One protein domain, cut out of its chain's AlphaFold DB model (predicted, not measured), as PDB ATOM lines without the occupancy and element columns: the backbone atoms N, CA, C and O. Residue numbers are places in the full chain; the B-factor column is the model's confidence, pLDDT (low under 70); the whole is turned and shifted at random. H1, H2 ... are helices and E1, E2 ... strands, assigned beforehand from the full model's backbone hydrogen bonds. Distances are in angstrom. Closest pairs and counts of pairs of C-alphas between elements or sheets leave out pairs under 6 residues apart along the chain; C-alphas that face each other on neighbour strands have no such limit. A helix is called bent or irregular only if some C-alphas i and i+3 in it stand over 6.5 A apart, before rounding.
ATOM      1  N   HIS A 256      17.842  27.469 -89.082       97.75
ATOM      2  CA  HIS A 256      18.239  26.454 -90.041       97.75
ATOM      3  C   HIS A 256      18.387  25.102 -89.353       97.75
ATOM      4  O   HIS A 256      18.785  25.015 -88.193       97.75
ATOM      5  N   THR A 257      18.086  24.036 -90.094       97.88
ATOM      6  CA  THR A 257      18.342  22.669 -89.638       97.88
ATOM      7  C   THR A 257      19.806  22.313 -89.870       97.88
ATOM      8  O   THR A 257      20.256  22.279 -91.016       97.88
ATOM      9  N   VAL A 258      20.540  22.014 -88.798       97.69
ATOM     10  CA  VAL A 258      21.912  21.486 -88.865       97.69
ATOM     11  C   VAL A 258      21.923  20.087 -88.268       97.69
ATOM     12  O   VAL A 258      21.557  19.913 -87.109       97.69
ATOM     13  N   ARG A 259      22.341  19.086 -89.050       97.25
ATOM     14  CA  ARG A 259      22.467  17.709 -88.563       97.25
ATOM     15  C   ARG A 259      23.851  17.472 -87.975       97.25
ATOM     16  O   ARG A 259      24.846  17.744 -88.644       97.25
ATOM     17  N   ILE A 260      23.894  16.922 -86.766       95.94
ATOM     18  CA  ILE A 260      25.124  16.538 -86.066       95.94
ATOM     19  C   ILE A 260      25.067  15.081 -85.592       95.94
ATOM     20  O   ILE A 260      24.006  14.447 -85.604       95.94
ATOM     21  N   LEU A 261      26.220  14.570 -85.162       94.31
ATOM     22  CA  LEU A 261      26.377  13.279 -84.499       94.31
ATOM     23  C   LEU A 261      26.808  13.528 -83.051       94.31
ATOM     24  O   LEU A 261      27.772  14.248 -82.806       94.31
ATOM     25  N   LEU A 262      26.080  12.947 -82.100       93.25
ATOM     26  CA  LEU A 262      26.412  12.969 -80.677       93.25
ATOM     27  C   LEU A 262      26.774  11.561 -80.193       93.25
ATOM     28  O   LEU A 262      26.232  10.589 -80.717       93.25
ATOM     29  N   PRO A 263      27.622  11.412 -79.164       90.31
ATOM     30  CA  PRO A 263      27.802  10.126 -78.496       90.31
ATOM     31  C   PRO A 263      26.477   9.615 -77.905       90.31
ATOM     32  O   PRO A 263      25.700  10.402 -77.354       90.31
ATOM     33  N   ASP A 264      26.214   8.308 -77.989       85.56
ATOM     34  CA  ASP A 264      25.022   7.691 -77.387       85.56
ATOM     35  C   ASP A 264      24.946   7.927 -75.867       85.56
ATOM     36  O   ASP A 264      25.960   8.067 -75.183       85.56
ATOM     37  N   GLY A 265      23.724   8.007 -75.339       84.25
ATOM     38  CA  GLY A 265      23.451   8.337 -73.934       84.25
ATOM     39  C   GLY A 265      23.575   9.823 -73.570       84.25
ATOM     40  O   GLY A 265      23.249  10.197 -72.445       84.25
ATOM     41  N   THR A 266      23.994  10.683 -74.501       88.25
ATOM     42  CA  THR A 266      24.101  12.128 -74.262       88.25
ATOM     43  C   THR A 266      22.740  12.812 -74.390       88.25
ATOM     44  O   THR A 266      22.035  12.619 -75.382       88.25
ATOM     45  N   HIS A 267      22.374  13.663 -73.426       95.12
ATOM     46  CA  HIS A 267      21.175  14.497 -73.526       95.12
ATOM     47  C   HIS A 267      21.471  15.698 -74.452       95.12
ATOM     48  O   HIS A 267      22.265  16.562 -74.066       95.12
ATOM     49  N   PRO A 268      20.874  15.805 -75.661       95.88
ATOM     50  CA  PRO A 268      21.393  16.698 -76.704       95.88
ATOM     51  C   PRO A 268      21.530  18.160 -76.269       95.88
ATOM     52  O   PRO A 268      22.583  18.770 -76.432       95.88
ATOM     53  N   MET A 269      20.489  18.712 -75.642       97.25
ATOM     54  CA  MET A 269      20.498  20.111 -75.204       97.25
ATOM     55  C   MET A 269      21.442  20.393 -74.029       97.25
ATOM     56  O   MET A 269      21.845  21.540 -73.855       97.25
ATOM     57  N   GLU A 270      21.795  19.395 -73.215       97.44
ATOM     58  CA  GLU A 270      22.764  19.580 -72.126       97.44
ATOM     59  C   GLU A 270      24.183  19.672 -72.682       97.44
ATOM     60  O   GLU A 270      24.920  20.587 -72.322       97.44
ATOM     61  N   ASP A 271      24.527  18.796 -73.626       97.00
ATOM     62  CA  ASP A 271      25.820  18.818 -74.308       97.00
ATOM     63  C   ASP A 271      26.013  20.103 -75.129       97.00
ATOM     64  O   ASP A 271      27.027  20.784 -74.991       97.00
ATOM     65  N   ILE A 272      24.994  20.530 -75.881       97.69
ATOM     66  CA  ILE A 272      25.006  21.802 -76.629       97.69
ATOM     67  C   ILE A 272      25.272  22.998 -75.705       97.69
ATOM     68  O   ILE A 272      26.067  23.885 -76.031       97.69
ATOM     69  N   LYS A 273      24.642  23.025 -74.526       97.69
ATOM     70  CA  LYS A 273      24.875  24.074 -73.524       97.69
ATOM     71  C   LYS A 273      26.271  23.976 -72.913       97.69
ATOM     72  O   LYS A 273      26.938  25.001 -72.802       97.69
ATOM     73  N   GLY A 274      26.727  22.770 -72.572       97.56
ATOM     74  CA  GLY A 274      28.082  22.518 -72.068       97.56
ATOM     75  C   GLY A 274      29.173  22.945 -73.053       97.56
ATOM     76  O   GLY A 274      30.245  23.383 -72.646       97.56
ATOM     77  N   ASN A 275      28.860  22.915 -74.347       97.31
ATOM     78  CA  ASN A 275      29.724  23.368 -75.430       97.31
ATOM     79  C   ASN A 275      29.611  24.870 -75.752       97.31
ATOM     80  O   ASN A 275      30.224  25.330 -76.715       97.31
ATOM     81  N   GLY A 276      28.850  25.646 -74.972       97.69
ATOM     82  CA  GLY A 276      28.720  27.092 -75.163       97.69
ATOM     83  C   GLY A 276      27.964  27.481 -76.437       97.69
ATOM     84  O   GLY A 276      28.272  28.508 -77.037       97.69
ATOM     85  N   LEU A 277      27.013  26.650 -76.878       98.31
ATOM     86  CA  LEU A 277      26.189  26.876 -78.075       98.31
ATOM     87  C   LEU A 277      24.708  27.126 -77.750       98.31
ATOM     88  O   LEU A 277      23.883  27.252 -78.651       98.31
ATOM     89  N   GLY A 278      24.356  27.208 -76.463       97.62
ATOM     90  CA  GLY A 278      22.975  27.417 -76.013       97.62
ATOM     91  C   GLY A 278      22.386  28.790 -76.361       97.62
ATOM     92  O   GLY A 278      21.184  28.977 -76.210       97.62
ATOM     93  N   ASP A 279      23.207  29.741 -76.808       97.38
ATOM     94  CA  ASP A 279      22.778  31.051 -77.306       97.38
ATOM     95  C   ASP A 279      22.331  31.018 -78.776       97.38
ATOM     96  O   ASP A 279      21.536  31.858 -79.188       97.38
ATOM     97  N   VAL A 280      22.818  30.048 -79.557       97.75
ATOM     98  CA  VAL A 280      22.533  29.934 -80.998       97.75
ATOM     99  C   VAL A 280      21.705  28.710 -81.373       97.75
ATOM    100  O   VAL A 280      21.152  28.668 -82.468       97.75
ATOM    101  N   VAL A 281      21.603  27.712 -80.496       98.00
ATOM    102  CA  VAL A 281      20.762  26.531 -80.715       98.00
ATOM    103  C   VAL A 281      19.533  26.615 -79.827       98.00
ATOM    104  O   VAL A 281      19.629  26.537 -78.602       98.00
ATOM    105  N   LEU A 282      18.369  26.751 -80.456       97.31
ATOM    106  CA  LEU A 282      17.097  26.855 -79.742       97.31
ATOM    107  C   LEU A 282      16.517  25.492 -79.397       97.31
ATOM    108  O   LEU A 282      15.780  25.374 -78.419       97.31
ATOM    109  N   ASP A 283      16.813  24.480 -80.210       98.00
ATOM    110  CA  ASP A 283      16.192  23.179 -80.061       98.00
ATOM    111  C   ASP A 283      16.966  22.046 -80.743       98.00
ATOM    112  O   ASP A 283      17.775  22.279 -81.645       98.00
ATOM    113  N   ALA A 284      16.682  20.814 -80.320       97.94
ATOM    114  CA  ALA A 284      17.288  19.592 -80.826       97.94
ATOM    115  C   ALA A 284      16.253  18.466 -80.978       97.94
ATOM    116  O   ALA A 284      15.584  18.071 -80.019       97.94
ATOM    117  N   VAL A 285      16.162  17.899 -82.179       97.75
ATOM    118  CA  VAL A 285      15.300  16.767 -82.527       97.75
ATOM    119  C   VAL A 285      16.177  15.515 -82.648       97.75
ATOM    120  O   VAL A 285      16.847  15.327 -83.668       97.75
ATOM    121  N   PRO A 286      16.214  14.641 -81.624       96.12
ATOM    122  CA  PRO A 286      16.980  13.404 -81.699       96.12
ATOM    123  C   PRO A 286      16.332  12.450 -82.703       96.12
ATOM    124  O   PRO A 286      15.134  12.180 -82.631       96.12
ATOM    125  N   LEU A 287      17.123  11.892 -83.614       94.62
ATOM    126  CA  LEU A 287      16.657  11.017 -84.696       94.62
ATOM    127  C   LEU A 287      16.785   9.526 -84.350       94.62
ATOM    128  O   LEU A 287      16.772   8.663 -85.231       94.62
ATOM    129  N   GLN A 288      16.897   9.208 -83.057       90.06
ATOM    130  CA  GLN A 288      16.970   7.832 -82.572       90.06
ATOM    131  C   GLN A 288      15.741   7.029 -83.012       90.06
ATOM    132  O   GLN A 288      14.609   7.514 -82.966       90.06
ATOM    133  N   GLY A 289      15.965   5.783 -83.430       85.19
ATOM    134  CA  GLY A 289      14.904   4.871 -83.860       85.19
ATOM    135  C   GLY A 289      14.395   5.102 -85.286       85.19
ATOM    136  O   GLY A 289      13.572   4.321 -85.763       85.19
ATOM    137  N   LEU A 290      14.887   6.122 -85.999       83.19
ATOM    138  CA  LEU A 290      14.547   6.311 -87.413       83.19
ATOM    139  C   LEU A 290      15.291   5.339 -88.334       83.19
ATOM    140  O   LEU A 290      14.768   5.004 -89.396       83.19
ATOM    141  N   GLY A 291      16.422   4.801 -87.889       68.38
ATOM    142  CA  GLY A 291      17.109   3.679 -88.516       68.38
ATOM    143  C   GLY A 291      17.854   2.824 -87.485       68.38
ATOM    144  O   GLY A 291      17.692   3.021 -86.277       68.38
ATOM    145  N   ALA A 292      18.608   1.825 -87.949       58.53
ATOM    146  CA  ALA A 292      19.457   1.013 -87.079       58.53
ATOM    147  C   ALA A 292      20.489   1.908 -86.369       58.53
ATOM    148  O   ALA A 292      20.960   2.878 -86.957       58.53
ATOM    149  N   GLN A 293      20.847   1.605 -85.116       58.69
ATOM    150  CA  GLN A 293      21.939   2.320 -84.441       58.69
ATOM    151  C   GLN A 293      23.143   2.371 -85.384       58.69
ATOM    152  O   GLN A 293      23.594   1.332 -85.873       58.69
ATOM    153  N   HIS A 294      23.595   3.584 -85.714       56.66
ATOM    154  CA  HIS A 294      24.752   3.738 -86.575       56.66
ATOM    155  C   HIS A 294      25.946   3.237 -85.775       56.66
ATOM    156  O   HIS A 294      26.406   3.890 -84.844       56.66
ATOM    157  N   GLN A 295      26.405   2.038 -86.113       55.38
ATOM    158  CA  GLN A 295      27.676   1.530 -85.640       55.38
ATOM    159  C   GLN A 295      28.736   2.144 -86.544       55.38
ATOM    160  O   GLN A 295      29.053   1.605 -87.603       55.38
ATOM    161  N   ALA A 296      29.212   3.334 -86.187       58.62
ATOM    162  CA  ALA A 296      30.468   3.803 -86.740       58.62
ATOM    163  C   ALA A 296      31.552   2.903 -86.139       58.62
ATOM    164  O   ALA A 296      31.719   2.856 -84.919       58.62
ATOM    165  N   GLN A 297      32.199   2.107 -86.986       52.28
ATOM    166  CA  GLN A 297      33.343   1.305 -86.583       52.28
ATOM    167  C   GLN A 297      34.556   2.232 -86.648       52.28
ATOM    168  O   GLN A 297      34.875   2.736 -87.724       52.28
ATOM    169  N   ASP A 298      35.168   2.531 -85.505       62.03
ATOM    170  CA  ASP A 298      36.436   3.256 -85.514       62.03
ATOM    171  C   ASP A 298      37.566   2.368 -86.065       62.03
ATOM    172  O   ASP A 298      37.402   1.154 -86.243       62.03
ATOM    173  N   ASP A 299      38.733   2.963 -86.327       67.31
ATOM    174  CA  ASP A 299      39.925   2.253 -86.826       67.31
ATOM    175  C   ASP A 299      40.398   1.130 -85.876       67.31
ATOM    176  O   ASP A 299      41.252   0.314 -86.229       67.31
ATOM    177  N   HIS A 300      39.841   1.067 -84.663       68.00
ATOM    178  CA  HIS A 300      40.112   0.052 -83.651       68.00
ATOM    179  C   HIS A 300      39.027  -1.028 -83.570       68.00
ATOM    180  O   HIS A 300      39.113  -1.921 -82.727       68.00
ATOM    181  N   GLY A 301      38.017  -0.986 -84.442       61.75
ATOM    182  CA  GLY A 301      36.931  -1.955 -84.455       61.75
ATOM    183  C   GLY A 301      35.852  -1.704 -83.398       61.75
ATOM    184  O   GLY A 301      34.902  -2.489 -83.334       61.75
ATOM    185  N   ASN A 302      35.956  -0.644 -82.590       56.25
ATOM    186  CA  ASN A 302      34.942  -0.303 -81.604       56.25
ATOM    187  C   ASN A 302      33.777   0.393 -82.296       56.25
ATOM    188  O   ASN A 302      33.925   1.392 -83.000       56.25
ATOM    189  N   THR A 303      32.587  -0.147 -82.067       56.75
ATOM    190  CA  THR A 303      31.351   0.457 -82.539       56.75
ATOM    191  C   THR A 303      30.924   1.509 -81.528       56.75
ATOM    192  O   THR A 303      30.439   1.192 -80.443       56.75
ATOM    193  N   LYS A 304      31.142   2.784 -81.856       68.00
ATOM    194  CA  LYS A 304      30.509   3.864 -81.100       68.00
ATOM    195  C   LYS A 304      29.112   4.042 -81.656       68.00
ATOM    196  O   LYS A 304      28.934   4.324 -82.839       68.00
ATOM    197  N   ASN A 305      28.124   3.839 -80.795       80.62
ATOM    198  CA  ASN A 305      26.773   4.256 -81.104       80.62
ATOM    199  C   ASN A 305      26.783   5.784 -81.161       80.62
ATOM    200  O   ASN A 305      27.108   6.453 -80.177       80.62
ATOM    201  N   GLU A 306      26.452   6.322 -82.325       88.06
ATOM    202  CA  GLU A 306      26.272   7.753 -82.516       88.06
ATOM    203  C   GLU A 306      24.786   8.055 -82.711       88.06
ATOM    204  O   GLU A 306      24.063   7.381 -83.453       88.06
ATOM    205  N   LEU A 307      24.326   9.087 -82.017       90.69
ATOM    206  CA  LEU A 307      22.990   9.632 -82.109       90.69
ATOM    207  C   LEU A 307      22.983  10.757 -83.146       90.69
ATOM    208  O   LEU A 307      23.601  11.800 -82.946       90.69
ATOM    209  N   GLN A 308      22.235  10.575 -84.234       93.88
ATOM    210  CA  GLN A 308      21.943  11.681 -85.143       93.88
ATOM    211  C   GLN A 308      20.934  12.638 -84.513       93.88
ATOM    212  O   GLN A 308      19.905  12.207 -83.984       93.88
ATOM    213  N   VAL A 309      21.209  13.936 -84.605       96.25
ATOM    214  CA  VAL A 309      20.342  14.991 -84.077       96.25
ATOM    215  C   VAL A 309      20.214  16.105 -85.107       96.25
ATOM    216  O   VAL A 309      21.220  16.576 -85.634       96.25
ATOM    217  N   ASP A 310      18.983  16.534 -85.368       98.06
ATOM    218  CA  ASP A 310      18.704  17.759 -86.117       98.06
ATOM    219  C   ASP A 310      18.567  18.933 -85.145       98.06
ATOM    220  O   ASP A 310      17.752  18.893 -84.226       98.06
ATOM    221  N   LEU A 311      19.359  19.982 -85.343       98.44
ATOM    222  CA  LEU A 311      19.357  21.183 -84.513       98.44
ATOM    223  C   LEU A 311      18.614  22.325 -85.195       98.44
ATOM    224  O   LEU A 311      18.799  22.545 -86.391       98.44
ATOM    225  N   ALA A 312      17.846  23.090 -84.420       98.38
ATOM    226  CA  ALA A 312      17.300  24.380 -84.826       98.38
ATOM    227  C   ALA A 312      18.305  25.482 -84.462       98.38
ATOM    228  O   ALA A 312      18.354  25.944 -83.316       98.38
ATOM    229  N   VAL A 313      19.142  25.866 -85.427       98.38
ATOM    230  CA  VAL A 313      20.277  26.776 -85.214       98.38
ATOM    231  C   VAL A 313      19.987  28.134 -85.832       98.38
ATOM    232  O   VAL A 313      19.573  28.207 -86.989       98.38
ATOM    233  N   ASP A 314      20.232  29.205 -85.086       97.62
ATOM    234  CA  ASP A 314      20.259  30.558 -85.636       97.62
ATOM    235  C   ASP A 314      21.303  30.666 -86.755       97.62
ATOM    236  O   ASP A 314      22.402  30.114 -86.656       97.62
ATOM    237  N   GLU A 315      20.971  31.388 -87.824       96.81
ATOM    238  CA  GLU A 315      21.835  31.557 -88.998       96.81
ATOM    239  C   GLU A 315      23.265  32.005 -88.626       96.81
ATOM    240  O   GLU A 315      24.238  31.487 -89.179       96.81
ATOM    241  N   SER A 316      23.418  32.879 -87.624       96.44
ATOM    242  CA  SER A 316      24.727  33.350 -87.146       96.44
ATOM    243  C   SER A 316      25.546  32.282 -86.399       96.44
ATOM    244  O   SER A 316      26.764  32.406 -86.264       96.44
ATOM    245  N   GLY A 317      24.899  31.213 -85.929       97.44
ATOM    246  CA  GLY A 317      25.504  30.140 -85.144       97.44
ATOM    247  C   GLY A 317      25.919  28.898 -85.925       97.44
ATOM    248  O   GLY A 317      26.609  28.046 -85.364       97.44
ATOM    249  N   ILE A 318      25.544  28.780 -87.203       97.50
ATOM    250  CA  ILE A 318      25.775  27.566 -88.006       97.50
ATOM    251  C   ILE A 318      27.257  27.171 -88.008       97.50
ATOM    252  O   ILE A 318      27.591  26.024 -87.713       97.50
ATOM    253  N   LEU A 319      28.162  28.122 -88.269       97.12
ATOM    254  CA  LEU A 319      29.604  27.843 -88.292       97.12
ATOM    255  C   LEU A 319      30.132  27.394 -86.926       97.12
ATOM    256  O   LEU A 319      30.960  26.490 -86.865       97.12
ATOM    257  N   ARG A 320      29.634  27.973 -85.827       98.00
ATOM    258  CA  ARG A 320      30.036  27.584 -84.465       98.00
ATOM    259  C   ARG A 320      29.629  26.146 -84.151       98.00
ATOM    260  O   ARG A 320      30.436  25.393 -83.614       98.00
ATOM    261  N   VAL A 321      28.412  25.756 -84.530       97.94
ATOM    262  CA  VAL A 321      27.920  24.379 -84.375       97.94
ATOM    263  C   VAL A 321      28.771  23.405 -85.191       97.94
ATOM    264  O   VAL A 321      29.238  22.404 -84.651       97.94
ATOM    265  N   LEU A 322      29.036  23.716 -86.463       96.31
ATOM    266  CA  LEU A 322      29.832  22.854 -87.345       96.31
ATOM    267  C   LEU A 322      31.295  22.736 -86.903       96.31
ATOM    268  O   LEU A 322      31.861  21.652 -86.980       96.31
ATOM    269  N   MET A 323      31.912  23.810 -86.398       95.75
ATOM    270  CA  MET A 323      33.266  23.737 -85.833       95.75
ATOM    271  C   MET A 323      33.319  22.857 -84.581       95.75
ATOM    272  O   MET A 323      34.341  22.224 -84.326       95.75
ATOM    273  N   ARG A 324      32.237  22.813 -83.794       97.06
ATOM    274  CA  ARG A 324      32.206  22.043 -82.549       97.06
ATOM    275  C   ARG A 324      31.937  20.558 -82.764       97.06
ATOM    276  O   ARG A 324      32.577  19.739 -82.115       97.06
ATOM    277  N   TYR A 325      30.997  20.231 -83.646       95.81
ATOM    278  CA  TYR A 325      30.531  18.858 -83.864       95.81
ATOM    279  C   TYR A 325      31.042  18.225 -85.162       95.81
ATOM    280  O   TYR A 325      30.820  17.041 -85.399       95.81
ATOM    281  N   GLY A 326      31.735  18.995 -85.999       93.81
ATOM    282  CA  GLY A 326      32.165  18.571 -87.322       93.81
ATOM    283  C   GLY A 326      31.061  18.675 -88.374       93.81
ATOM    284  O   GLY A 326      29.881  18.887 -88.091       93.81
ATOM    285  N   VAL A 327      31.470  18.522 -89.632       90.44
ATOM    286  CA  VAL A 327      30.560  18.449 -90.776       90.44
ATOM    287  C   VAL A 327      30.214  16.984 -91.020       90.44
ATOM    288  O   VAL A 327      31.104  16.145 -91.177       90.44
ATOM    289  N   VAL A 328      28.920  16.666 -91.080       89.88
ATOM    290  CA  VAL A 328      28.480  15.325 -91.481       89.88
ATOM    291  C   VAL A 328      28.901  15.046 -92.926       89.88
ATOM    292  O   VAL A 328      28.740  15.880 -93.813       89.88
ATOM    293  N   LYS A 329      29.431  13.846 -93.186       92.19
ATOM    294  CA  LYS A 329      29.956  13.451 -94.509       92.19
ATOM    295  C   LYS A 329      28.867  13.114 -95.540       92.19
ATOM    296  O   LYS A 329      29.175  12.603 -96.610       92.19
ATOM    297  N   PHE A 330      27.598  13.360 -95.220       88.38
ATOM    298  CA  PHE A 330      26.451  13.048 -96.066       88.38
ATOM    299  C   PHE A 330      25.493  14.234 -96.137       88.38
ATOM    300  O   PHE A 330      25.403  15.047 -95.218       88.38
ATOM    301  N   ILE A 331      24.737  14.313 -97.229       92.38
ATOM    302  CA  ILE A 331      23.702  15.333 -97.403       92.38
ATOM    303  C   ILE A 331      22.427  14.845 -96.695       92.38
ATOM    304  O   ILE A 331      21.912  13.785 -97.076       92.38
ATOM    305  N   PRO A 332      21.879  15.580 -95.708       93.00
ATOM    306  CA  PRO A 332      20.628  15.201 -95.059       93.00
ATOM    307  C   PRO A 332      19.500  14.975 -96.075       93.00
ATOM    308  O   PRO A 332      19.333  15.730 -97.035       93.00
ATOM    309  N   LEU A 333      18.715  13.923 -95.854       93.06
ATOM    310  CA  LEU A 333      17.590  13.462 -96.674       93.06
ATOM    311  C   LEU A 333      17.957  12.973 -98.084       93.06
ATOM    312  O   LEU A 333      17.058  12.719 -98.896       93.06
ATOM    313  N   SER A 334      19.247  12.838 -98.395       95.06
ATOM    314  CA  SER A 334      19.723  12.248 -99.650       95.06
ATOM    315  C   SER A 334      19.630  10.715 -99.639       95.06
ATOM    316  O   SER A 334      19.218  10.109 -98.655       95.06
ATOM    317  N   SER A 335      19.981  10.064-100.753       95.19
ATOM    318  CA  SER A 335      20.058   8.592-100.794       95.19
ATOM    319  C   SER A 335      21.144   8.034 -99.871       95.19
ATOM    320  O   SER A 335      21.008   6.901 -99.423       95.19
ATOM    321  N   ASP A 336      22.181   8.829 -99.602       93.81
ATOM    322  CA  ASP A 336      23.350   8.443 -98.809       93.81
ATOM    323  C   ASP A 336      23.188   8.810 -97.329       93.81
ATOM    324  O   ASP A 336      24.053   8.514 -96.509       93.81
ATOM    325  N   ASP A 337      22.075   9.460 -96.976       93.25
ATOM    326  CA  ASP A 337      21.739   9.747 -95.589       93.25
ATOM    327  C   ASP A 337      21.549   8.420 -94.830       93.25
ATOM    328  O   ASP A 337      20.714   7.602 -95.241       93.25
ATOM    329  N   PRO A 338      22.272   8.171 -93.722       91.62
ATOM    330  CA  PRO A 338      22.172   6.905 -93.010       91.62
ATOM    331  C   PRO A 338      20.747   6.554 -92.578       91.62
ATOM    332  O   PRO A 338      20.362   5.387 -92.665       91.62
ATOM    333  N   ILE A 339      19.915   7.539 -92.210       93.69
ATOM    334  CA  ILE A 339      18.508   7.261 -91.874       93.69
ATOM    335  C   ILE A 339      17.692   6.796 -93.087       93.69
ATOM    336  O   ILE A 339      16.705   6.088 -92.910       93.69
ATOM    337  N   VAL A 340      18.081   7.143 -94.318       94.88
ATOM    338  CA  VAL A 340      17.467   6.617 -95.548       94.88
ATOM    339  C   VAL A 340      18.014   5.225 -95.849       94.88
ATOM    340  O   VAL A 340      17.237   4.302 -96.109       94.88
ATOM    341  N   LEU A 341      19.336   5.042 -95.773       92.88
ATOM    342  CA  LEU A 341      19.998   3.768 -96.071       92.88
ATOM    343  C   LEU A 341      19.498   2.620 -95.186       92.88
ATOM    344  O   LEU A 341      19.330   1.500 -95.677       92.88
ATOM    345  N   GLN A 342      19.215   2.913 -93.918       90.94
ATOM    346  CA  GLN A 342      18.791   1.946 -92.904       90.94
ATOM    347  C   GLN A 342      17.309   1.544 -92.984       90.94
ATOM    348  O   GLN A 342      16.862   0.704 -92.200       90.94
ATOM    349  N   GLN A 343      16.521   2.108 -93.906       93.44
ATOM    350  CA  GLN A 343      15.139   1.663 -94.101       93.44
ATOM    351  C   GLN A 343      15.094   0.247 -94.691       93.44
ATOM    352  O   GLN A 343      15.889  -0.109 -95.561       93.44
ATOM    353  N   SER A 344      14.122  -0.555 -94.252       90.94
ATOM    354  CA  SER A 344      14.012  -1.987 -94.578       90.94
ATOM    355  C   SER A 344      13.567  -2.298 -96.015       90.94
ATOM    356  O   SER A 344      13.490  -3.464 -96.389       90.94
ATOM    357  N   ALA A 345      13.232  -1.287 -96.818       93.19
ATOM    358  CA  ALA A 345      12.792  -1.469 -98.199       93.19
ATOM    359  C   ALA A 345      13.964  -1.766 -99.146       93.19
ATOM    360  O   ALA A 345      15.069  -1.284 -98.934       93.19
ATOM    361  N   THR A 346      13.735  -2.515-100.224       94.44
ATOM    362  CA  THR A 346      14.766  -2.740-101.257       94.44
ATOM    363  C   THR A 346      14.842  -1.578-102.246       94.44
ATOM    364  O   THR A 346      15.934  -1.153-102.614       94.44
ATOM    365  N   ASP A 347      13.686  -1.051-102.657       96.31
ATOM    366  CA  ASP A 347      13.606   0.059-103.606       96.31
ATOM    367  C   ASP A 347      14.101   1.380-102.972       96.31
ATOM    368  O   ASP A 347      13.611   1.761-101.902       96.31
ATOM    369  N   PRO A 348      15.039   2.111-103.608       95.31
ATOM    370  CA  PRO A 348      15.555   3.372-103.075       95.31
ATOM    371  C   PRO A 348      14.489   4.460-102.889       95.31
ATOM    372  O   PRO A 348      14.574   5.249-101.944       95.31
ATOM    373  N   GLY A 349      13.485   4.520-103.770       96.44
ATOM    374  CA  GLY A 349      12.380   5.473-103.661       96.44
ATOM    375  C   GLY A 349      11.516   5.186-102.435       96.44
ATOM    376  O   GLY A 349      11.234   6.090-101.648       96.44
ATOM    377  N   LEU A 350      11.178   3.915-102.218       96.00
ATOM    378  CA  LEU A 350      10.442   3.456-101.044       96.00
ATOM    379  C   LEU A 350      11.244   3.645 -99.750       96.00
ATOM    380  O   LEU A 350      10.668   4.062 -98.747       96.00
ATOM    381  N   LYS A 351      12.569   3.423 -99.755       96.00
ATOM    382  CA  LYS A 351      13.431   3.765 -98.605       96.00
ATOM    383  C   LYS A 351      13.300   5.243 -98.241       96.00
ATOM    384  O   LYS A 351      13.057   5.569 -97.083       96.00
ATOM    385  N   LYS A 352      13.400   6.147 -99.220       96.81
ATOM    386  CA  LYS A 352      13.217   7.585 -98.972       96.81
ATOM    387  C   LYS A 352      11.823   7.902 -98.446       96.81
ATOM    388  O   LYS A 352      11.711   8.624 -97.462       96.81
ATOM    389  N   ALA A 353      10.781   7.333 -99.047       96.69
ATOM    390  CA  ALA A 353       9.409   7.560 -98.612       96.69
ATOM    391  C   ALA A 353       9.188   7.118 -97.154       96.69
ATOM    392  O   ALA A 353       8.688   7.901 -96.348       96.69
ATOM    393  N   LEU A 354       9.640   5.917 -96.782       95.69
ATOM    394  CA  LEU A 354       9.562   5.423 -95.403       95.69
ATOM    395  C   LEU A 354      10.348   6.312 -94.433       95.69
ATOM    396  O   LEU A 354       9.843   6.656 -93.364       95.69
ATOM    397  N   CYS A 355      11.559   6.725 -94.813       96.06
ATOM    398  CA  CYS A 355      12.364   7.647 -94.019       96.06
ATOM    399  C   CYS A 355      11.624   8.973 -93.783       96.06
ATOM    400  O   CYS A 355      11.478   9.404 -92.640       96.06
ATOM    401  N   TYR A 356      11.093   9.587 -94.842       97.19
ATOM    402  CA  TYR A 356      10.376  10.859 -94.760       97.19
ATOM    403  C   TYR A 356       9.088  10.745 -93.935       97.19
ATOM    404  O   TYR A 356       8.809  11.632 -93.136       97.19
ATOM    405  N   GLN A 357       8.333   9.648 -94.047       96.62
ATOM    406  CA  GLN A 357       7.153   9.406 -93.205       96.62
ATOM    407  C   GLN A 357       7.511   9.318 -91.716       96.62
ATOM    408  O   GLN A 357       6.842   9.916 -90.867       96.62
ATOM    409  N   ARG A 358       8.585   8.592 -91.384       96.06
ATOM    410  CA  ARG A 358       9.039   8.458 -89.995       96.06
ATOM    411  C   ARG A 358       9.587   9.777 -89.451       96.06
ATOM    412  O   ARG A 358       9.246  10.145 -88.331       96.06
ATOM    413  N   LEU A 359      10.362  10.516 -90.247       96.81
ATOM    414  CA  LEU A 359      10.818  11.865 -89.901       96.81
ATOM    415  C   LEU A 359       9.649  12.816 -89.662       96.81
ATOM    416  O   LEU A 359       9.641  13.508 -88.654       96.81
ATOM    417  N   HIS A 360       8.649  12.823 -90.545       97.56
ATOM    418  CA  HIS A 360       7.456  13.650 -90.376       97.56
ATOM    419  C   HIS A 360       6.782  13.371 -89.029       97.56
ATOM    420  O   HIS A 360       6.518  14.287 -88.256       97.56
ATOM    421  N   SER A 361       6.559  12.089 -88.725       96.94
ATOM    422  CA  SER A 361       5.962  11.658 -87.456       96.94
ATOM    423  C   SER A 361       6.817  12.073 -86.256       96.94
ATOM    424  O   SER A 361       6.288  12.517 -85.242       96.94
ATOM    425  N   LYS A 362       8.147  11.978 -86.380       97.38
ATOM    426  CA  LYS A 362       9.088  12.363 -85.327       97.38
ATOM    427  C   LYS A 362       9.073  13.866 -85.054       97.38
ATOM    428  O   LYS A 362       8.977  14.254 -83.897       97.38
ATOM    429  N   TYR A 363       9.133  14.698 -86.092       98.12
ATOM    430  CA  TYR A 363       9.053  16.154 -85.945       98.12
ATOM    431  C   TYR A 363       7.719  16.585 -85.335       98.12
ATOM    432  O   TYR A 363       7.712  17.430 -84.446       98.12
ATOM    433  N   LEU A 364       6.608  15.967 -85.754       97.94
ATOM    434  CA  LEU A 364       5.294  16.251 -85.184       97.94
ATOM    435  C   LEU A 364       5.239  15.895 -83.692       97.94
ATOM    436  O   LEU A 364       4.866  16.732 -82.881       97.94
ATOM    437  N   GLN A 365       5.705  14.699 -83.322       97.94
ATOM    438  CA  GLN A 365       5.755  14.263 -81.925       97.94
ATOM    439  C   GLN A 365       6.620  15.192 -81.059       97.94
ATOM    440  O   GLN A 365       6.275  15.502 -79.921       97.94
ATOM    441  N   GLU A 366       7.784  15.604 -81.561       97.69
ATOM    442  CA  GLU A 366       8.684  16.502 -80.836       97.69
ATOM    443  C   GLU A 366       8.105  17.918 -80.697       97.69
ATOM    444  O   GLU A 366       8.277  18.536 -79.642       97.69
ATOM    445  N   TYR A 367       7.371  18.398 -81.703       97.62
ATOM    446  CA  TYR A 367       6.628  19.653 -81.629       97.62
ATOM    447  C   TYR A 367       5.505  19.593 -80.586       97.62
ATOM    448  O   TYR A 367       5.438  20.465 -79.722       97.62
ATOM    449  N   GLU A 368       4.680  18.541 -80.605       97.62
ATOM    450  CA  GLU A 368       3.595  18.324 -79.635       97.62
ATOM    451  C   GLU A 368       4.130  18.283 -78.199       97.62
ATOM    452  O   GLU A 368       3.662  19.033 -77.351       97.62
ATOM    453  N   LYS A 369       5.207  17.527 -77.936       97.06
ATOM    454  CA  LYS A 369       5.851  17.496 -76.608       97.06
ATOM    455  C   LYS A 369       6.246  18.884 -76.105       97.06
ATOM    456  O   LYS A 369       6.129  19.169 -74.915       97.06
ATOM    457  N   ARG A 370       6.773  19.732 -76.991       96.38
ATOM    458  CA  ARG A 370       7.189  21.099 -76.640       96.38
ATOM    459  C   ARG A 370       5.995  21.999 -76.412       96.38
ATOM    460  O   ARG A 370       6.058  22.847 -75.530       96.38
ATOM    461  N   HIS A 371       4.945  21.815 -77.203       96.62
ATOM    462  CA  HIS A 371       3.700  22.550 -77.064       96.62
ATOM    463  C   HIS A 371       3.039  22.231 -75.725       96.62
ATOM    464  O   HIS A 371       2.781  23.146 -74.950       96.62
ATOM    465  N   ASP A 372       2.884  20.947 -75.408       97.44
ATOM    466  CA  ASP A 372       2.315  20.481 -74.144       97.44
ATOM    467  C   ASP A 372       3.133  20.983 -72.948       97.44
ATOM    468  O   ASP A 372       2.582  21.464 -71.959       97.44
ATOM    469  N   LEU A 373       4.468  20.928 -73.038       95.25
ATOM    470  CA  LEU A 373       5.344  21.441 -71.984       95.25
ATOM    471  C   LEU A 373       5.193  22.959 -71.796       95.25
ATOM    472  O   LEU A 373       5.174  23.433 -70.658       95.25
ATOM    473  N   ALA A 374       5.088  23.711 -72.891       95.56
ATOM    474  CA  ALA A 374       4.889  25.154 -72.862       95.56
ATOM    475  C   ALA A 374       3.539  25.523 -72.228       95.56
ATOM    476  O   ALA A 374       3.491  26.381 -71.346       95.56
ATOM    477  N   GLU A 375       2.474  24.802 -72.588       96.38
ATOM    478  CA  GLU A 375       1.142  24.954 -72.002       96.38
ATOM    479  C   GLU A 375       1.151  24.674 -70.492       96.38
ATOM    480  O   GLU A 375       0.686  25.503 -69.708       96.38
ATOM    481  N   VAL A 376       1.756  23.559 -70.065       97.19
ATOM    482  CA  VAL A 376       1.866  23.184 -68.643       97.19
ATOM    483  C   VAL A 376       2.660  24.214 -67.836       97.19
ATOM    484  O   VAL A 376       2.321  24.489 -66.684       97.19
ATOM    485  N   LEU A 377       3.713  24.790 -68.419       96.75
ATOM    486  CA  LEU A 377       4.567  25.780 -67.757       96.75
ATOM    487  C   LEU A 377       4.079  27.229 -67.935       96.75
ATOM    488  O   LEU A 377       4.684  28.142 -67.372       96.75
ATOM    489  N   GLY A 378       2.989  27.448 -68.674       96.25
ATOM    490  CA  GLY A 378       2.398  28.767 -68.888       96.25
ATOM    491  C   GLY A 378       3.268  29.718 -69.712       96.25
ATOM    492  O   GLY A 378       3.185  30.931 -69.513       96.25
ATOM    493  N   TYR A 379       4.111  29.197 -70.610       95.56
ATOM    494  CA  TYR A 379       4.857  30.010 -71.573       95.56
ATOM    495  C   TYR A 379       4.435  29.698 -73.009       95.56
ATOM    496  O   TYR A 379       3.873  28.651 -73.307       95.56
ATOM    497  N   GLU A 380       4.712  30.626 -73.921       95.44
ATOM    498  CA  GLU A 380       4.449  30.447 -75.347       95.44
ATOM    499  C   GLU A 380       5.723  29.980 -76.060       95.44
ATOM    500  O   GLU A 380       6.813  30.511 -75.819       95.44
ATOM    501  N   ILE A 381       5.610  28.986 -76.948       96.25
ATOM    502  CA  ILE A 381       6.734  28.602 -77.808       96.25
ATOM    503  C   ILE A 381       7.111  29.798 -78.680       96.25
ATOM    504  O   ILE A 381       6.265  30.391 -79.345       96.25
ATOM    505  N   HIS A 382       8.404  30.110 -78.735       94.81
ATOM    506  CA  HIS A 382       8.904  31.202 -79.556       94.81
ATOM    507  C   HIS A 382       8.517  31.027 -81.038       94.81
ATOM    508  O   HIS A 382       8.736  29.962 -81.622       94.81
ATOM    509  N   ASN A 383       8.006  32.089 -81.671       95.94
ATOM    510  CA  ASN A 383       7.501  32.042 -83.051       95.94
ATOM    511  C   ASN A 383       8.528  31.500 -84.053       95.94
ATOM    512  O   ASN A 383       8.172  30.689 -84.899       95.94
ATOM    513  N   SER A 384       9.811  31.857 -83.916       95.69
ATOM    514  CA  SER A 384      10.849  31.328 -84.816       95.69
ATOM    515  C   SER A 384      11.012  29.808 -84.715       95.69
ATOM    516  O   SER A 384      11.284  29.161 -85.724       95.69
ATOM    517  N   LEU A 385      10.815  29.222 -83.527       96.62
ATOM    518  CA  LEU A 385      10.882  27.774 -83.342       96.62
ATOM    519  C   LEU A 385       9.649  27.091 -83.942       96.62
ATOM    520  O   LEU A 385       9.781  26.066 -84.607       96.62
ATOM    521  N   LYS A 386       8.462  27.682 -83.769       97.25
ATOM    522  CA  LYS A 386       7.235  27.207 -84.421       97.25
ATOM    523  C   LYS A 386       7.366  27.230 -85.947       97.25
ATOM    524  O   LYS A 386       7.138  26.210 -86.591       97.25
ATOM    525  N   ASP A 387       7.817  28.353 -86.502       97.00
ATOM    526  CA  ASP A 387       8.050  28.508 -87.939       97.00
ATOM    527  C   ASP A 387       9.071  27.485 -88.456       97.00
ATOM    528  O   ASP A 387       8.922  26.953 -89.557       97.00
ATOM    529  N   TRP A 388      10.105  27.178 -87.668       98.12
ATOM    530  CA  TRP A 388      11.082  26.146 -88.007       98.12
ATOM    531  C   TRP A 388      10.441  24.754 -88.112       98.12
ATOM    532  O   TRP A 388      10.593  24.109 -89.152       98.12
ATOM    533  N   TYR A 389       9.658  24.325 -87.114       98.31
ATOM    534  CA  TYR A 389       8.925  23.052 -87.166       98.31
ATOM    535  C   TYR A 389       7.977  22.981 -88.369       98.31
ATOM    536  O   TYR A 389       8.003  22.002 -89.122       98.31
ATOM    537  N   ASP A 390       7.191  24.035 -88.599       97.88
ATOM    538  CA  ASP A 390       6.255  24.115 -89.722       97.88
ATOM    539  C   ASP A 390       6.977  24.016 -91.073       97.88
ATOM    540  O   ASP A 390       6.521  23.324 -91.991       97.88
ATOM    541  N   ASN A 391       8.128  24.679 -91.209       97.56
ATOM    542  CA  ASN A 391       8.942  24.621 -92.417       97.56
ATOM    543  C   ASN A 391       9.544  23.226 -92.634       97.56
ATOM    544  O   ASN A 391       9.496  22.726 -93.762       97.56
ATOM    545  N   CYS A 392      10.049  22.573 -91.582       97.56
ATOM    546  CA  CYS A 392      10.551  21.199 -91.650       97.56
ATOM    547  C   CYS A 392       9.453  20.221 -92.090       97.56
ATOM    548  O   CYS A 392       9.634  19.477 -93.057       97.56
ATOM    549  N   LEU A 393       8.281  20.261 -91.449       98.00
ATOM    550  CA  LEU A 393       7.144  19.397 -91.785       98.00
ATOM    551  C   LEU A 393       6.649  19.628 -93.220       98.00
ATOM    552  O   LEU A 393       6.357  18.672 -93.950       98.00
ATOM    553  N   ARG A 394       6.607  20.891 -93.661       97.81
ATOM    554  CA  ARG A 394       6.236  21.258 -95.034       97.81
ATOM    555  C   ARG A 394       7.251  20.753 -96.057       97.81
ATOM    556  O   ARG A 394       6.837  20.253 -97.105       97.81
ATOM    557  N   ASP A 395       8.552  20.860 -95.775       97.50
ATOM    558  CA  ASP A 395       9.600  20.335 -96.658       97.50
ATOM    559  C   ASP A 395       9.491  18.815 -96.806       97.50
ATOM    560  O   ASP A 395       9.426  18.305 -97.928       97.50
ATOM    561  N   ILE A 396       9.378  18.097 -95.687       97.38
ATOM    562  CA  ILE A 396       9.238  16.636 -95.673       97.38
ATOM    563  C   ILE A 396       7.982  16.210 -96.449       97.38
ATOM    564  O   ILE A 396       8.049  15.341 -97.324       97.38
ATOM    565  N   SER A 397       6.849  16.874 -96.206       97.56
ATOM    566  CA  SER A 397       5.589  16.611 -96.912       97.56
ATOM    567  C   SER A 397       5.706  16.830 -98.420       97.56
ATOM    568  O   SER A 397       5.213  16.033 -99.219       97.56
ATOM    569  N   ARG A 398       6.386  17.903 -98.841       97.69
ATOM    570  CA  ARG A 398       6.646  18.185-100.257       97.69
ATOM    571  C   ARG A 398       7.482  17.081-100.905       97.69
ATOM    572  O   ARG A 398       7.159  16.667-102.015       97.69
ATOM    573  N   ARG A 399       8.524  16.593-100.229       96.75
ATOM    574  CA  ARG A 399       9.392  15.520-100.748       96.75
ATOM    575  C   ARG A 399       8.651  14.194-100.897       96.75
ATOM    576  O   ARG A 399       8.823  13.511-101.898       96.75
ATOM    577  N   LEU A 400       7.777  13.856 -99.953       96.88
ATOM    578  CA  LEU A 400       6.890  12.693-100.059       96.88
ATOM    579  C   LEU A 400       5.950  12.781-101.271       96.88
ATOM    580  O   LEU A 400       5.866  11.830-102.048       96.88
ATOM    581  N   LYS A 401       5.333  13.951-101.504       96.88
ATOM    582  CA  LYS A 401       4.502  14.195-102.698       96.88
ATOM    583  C   LYS A 401       5.291  14.004-103.991       96.88
ATOM    584  O   LYS A 401       4.785  13.407-104.934       96.88
ATOM    585  N   GLN A 402       6.539  14.474-104.034       96.94
ATOM    586  CA  GLN A 402       7.423  14.300-105.194       96.94
ATOM    587  C   GLN A 402       7.763  12.831-105.477       96.94
ATOM    588  O   GLN A 402       8.025  12.485-106.625       96.94
ATOM    589  N   LEU A 403       7.733  11.970-104.458       96.38
ATOM    590  CA  LEU A 403       7.911  10.526-104.609       96.38
ATOM    591  C   LEU A 403       6.609   9.789-104.979       96.38
ATOM    592  O   LEU A 403       6.641   8.575-105.151       96.38
ATOM    593  N   GLY A 404       5.476  10.492-105.097       96.44
ATOM    594  CA  GLY A 404       4.168   9.892-105.391       96.44
ATOM    595  C   GLY A 404       3.471   9.271-104.178       96.44
ATOM    596  O   GLY A 404       2.519   8.516-104.345       96.44
TER     597      GLY A 404
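AT A GLANCE: This is residues 256 to 404 of the 406 residues of an uncharacterized protein of Penicillium flavigenum (UniProt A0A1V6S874). A small, strongly twisted sheet of four strands, built on the long strand E4, has a long helical hairpin, H4 and H5, passing along it and only grazing it, while the shorter helices H1 and H2 pack on the sheet away from that hairpin. The short hairpin of E3 and the beginning of E4 makes one far end of the model, and little H3 packs on H4. The printed part has 149 residues with five named helices and four named strands, following one another along the chain as E1, H1, E2, E3, E4, H2, H3, H4 and H5; the sheet is branched, its neighbour pairs E1 and E4, E2 and E4, and E3 and E4 each antiparallel, and the class is mixed, helices and strands. The whole is compact, with a radius of gyration of the C-alphas of 15.9 A and spans of 46 by 42 by 27 A.

HOW THE PARTS SIT: E4, residues 303 to 314, has three neighbours, each antiparallel to it. E1, residues 256 to 263, lies on one side of it, beside residues 306 to 313, with N 258 and O 311 within hydrogen-bond range at 3.0 A. On the other side are E2, residues 281 to 286, with N 285 and O 310 at 2.8 A, and E3, residues 294 to 297, with N 304 and O 296 at 3.1 A. H2, residues 315 to 325, is on the sheet at a height of 7.9 A, over E4 and along it at 10 degrees on the local plane. H2 is irregular: C-alphas 316 and 319 are 7.4 A apart. H1, residues 268 to 274, is on the sheet too; its closest C-alphas to E2 are those of Met 269 and Ala 284, 6.5 A. H4, residues 348 to 377, only grazes the sheet with residues 359 to 370, and H5, residues 383 to 402, with residues 384 to 392. H4, with residues 353 to 367 alone, touches H5, closest at the C-alphas of Ala 353 and Leu 400, 5.9 A; they run opposite ways at a shallow tilt of 21 degrees. H3, residues 338 to 341, touches H4, closest at the C-alphas of Val 340 and Cys 355, 5.4 A. In H1, H4 and H5 every O i to N i+4 pair is within hydrogen-bond range, in H2 5 of 7, and H3 is too short for such a pair.

IN THESE COORDINATES: E4 runs 32.2 A and E1 22.2 A, from C-alpha 256 at (18.239, 26.454, -90.041). E2 spans 13.7 A, E3 8.9 A, H1 10.0 A, H2 16.2 A and H3 4.9 A. H4 spans 43.2 A and H5 28.4 A, ending at C-alpha 402, (7.423, 14.300, -105.194).

THE WHOLE: The C-alphas farthest apart are those of His 300 and Gly 378, 49.6 A. The printed part has no cut, and the link from H2 to H3, residues 326 to 337, is long. Mean pLDDT of the printed part is 92.2; residues 291 to 304 are under 70.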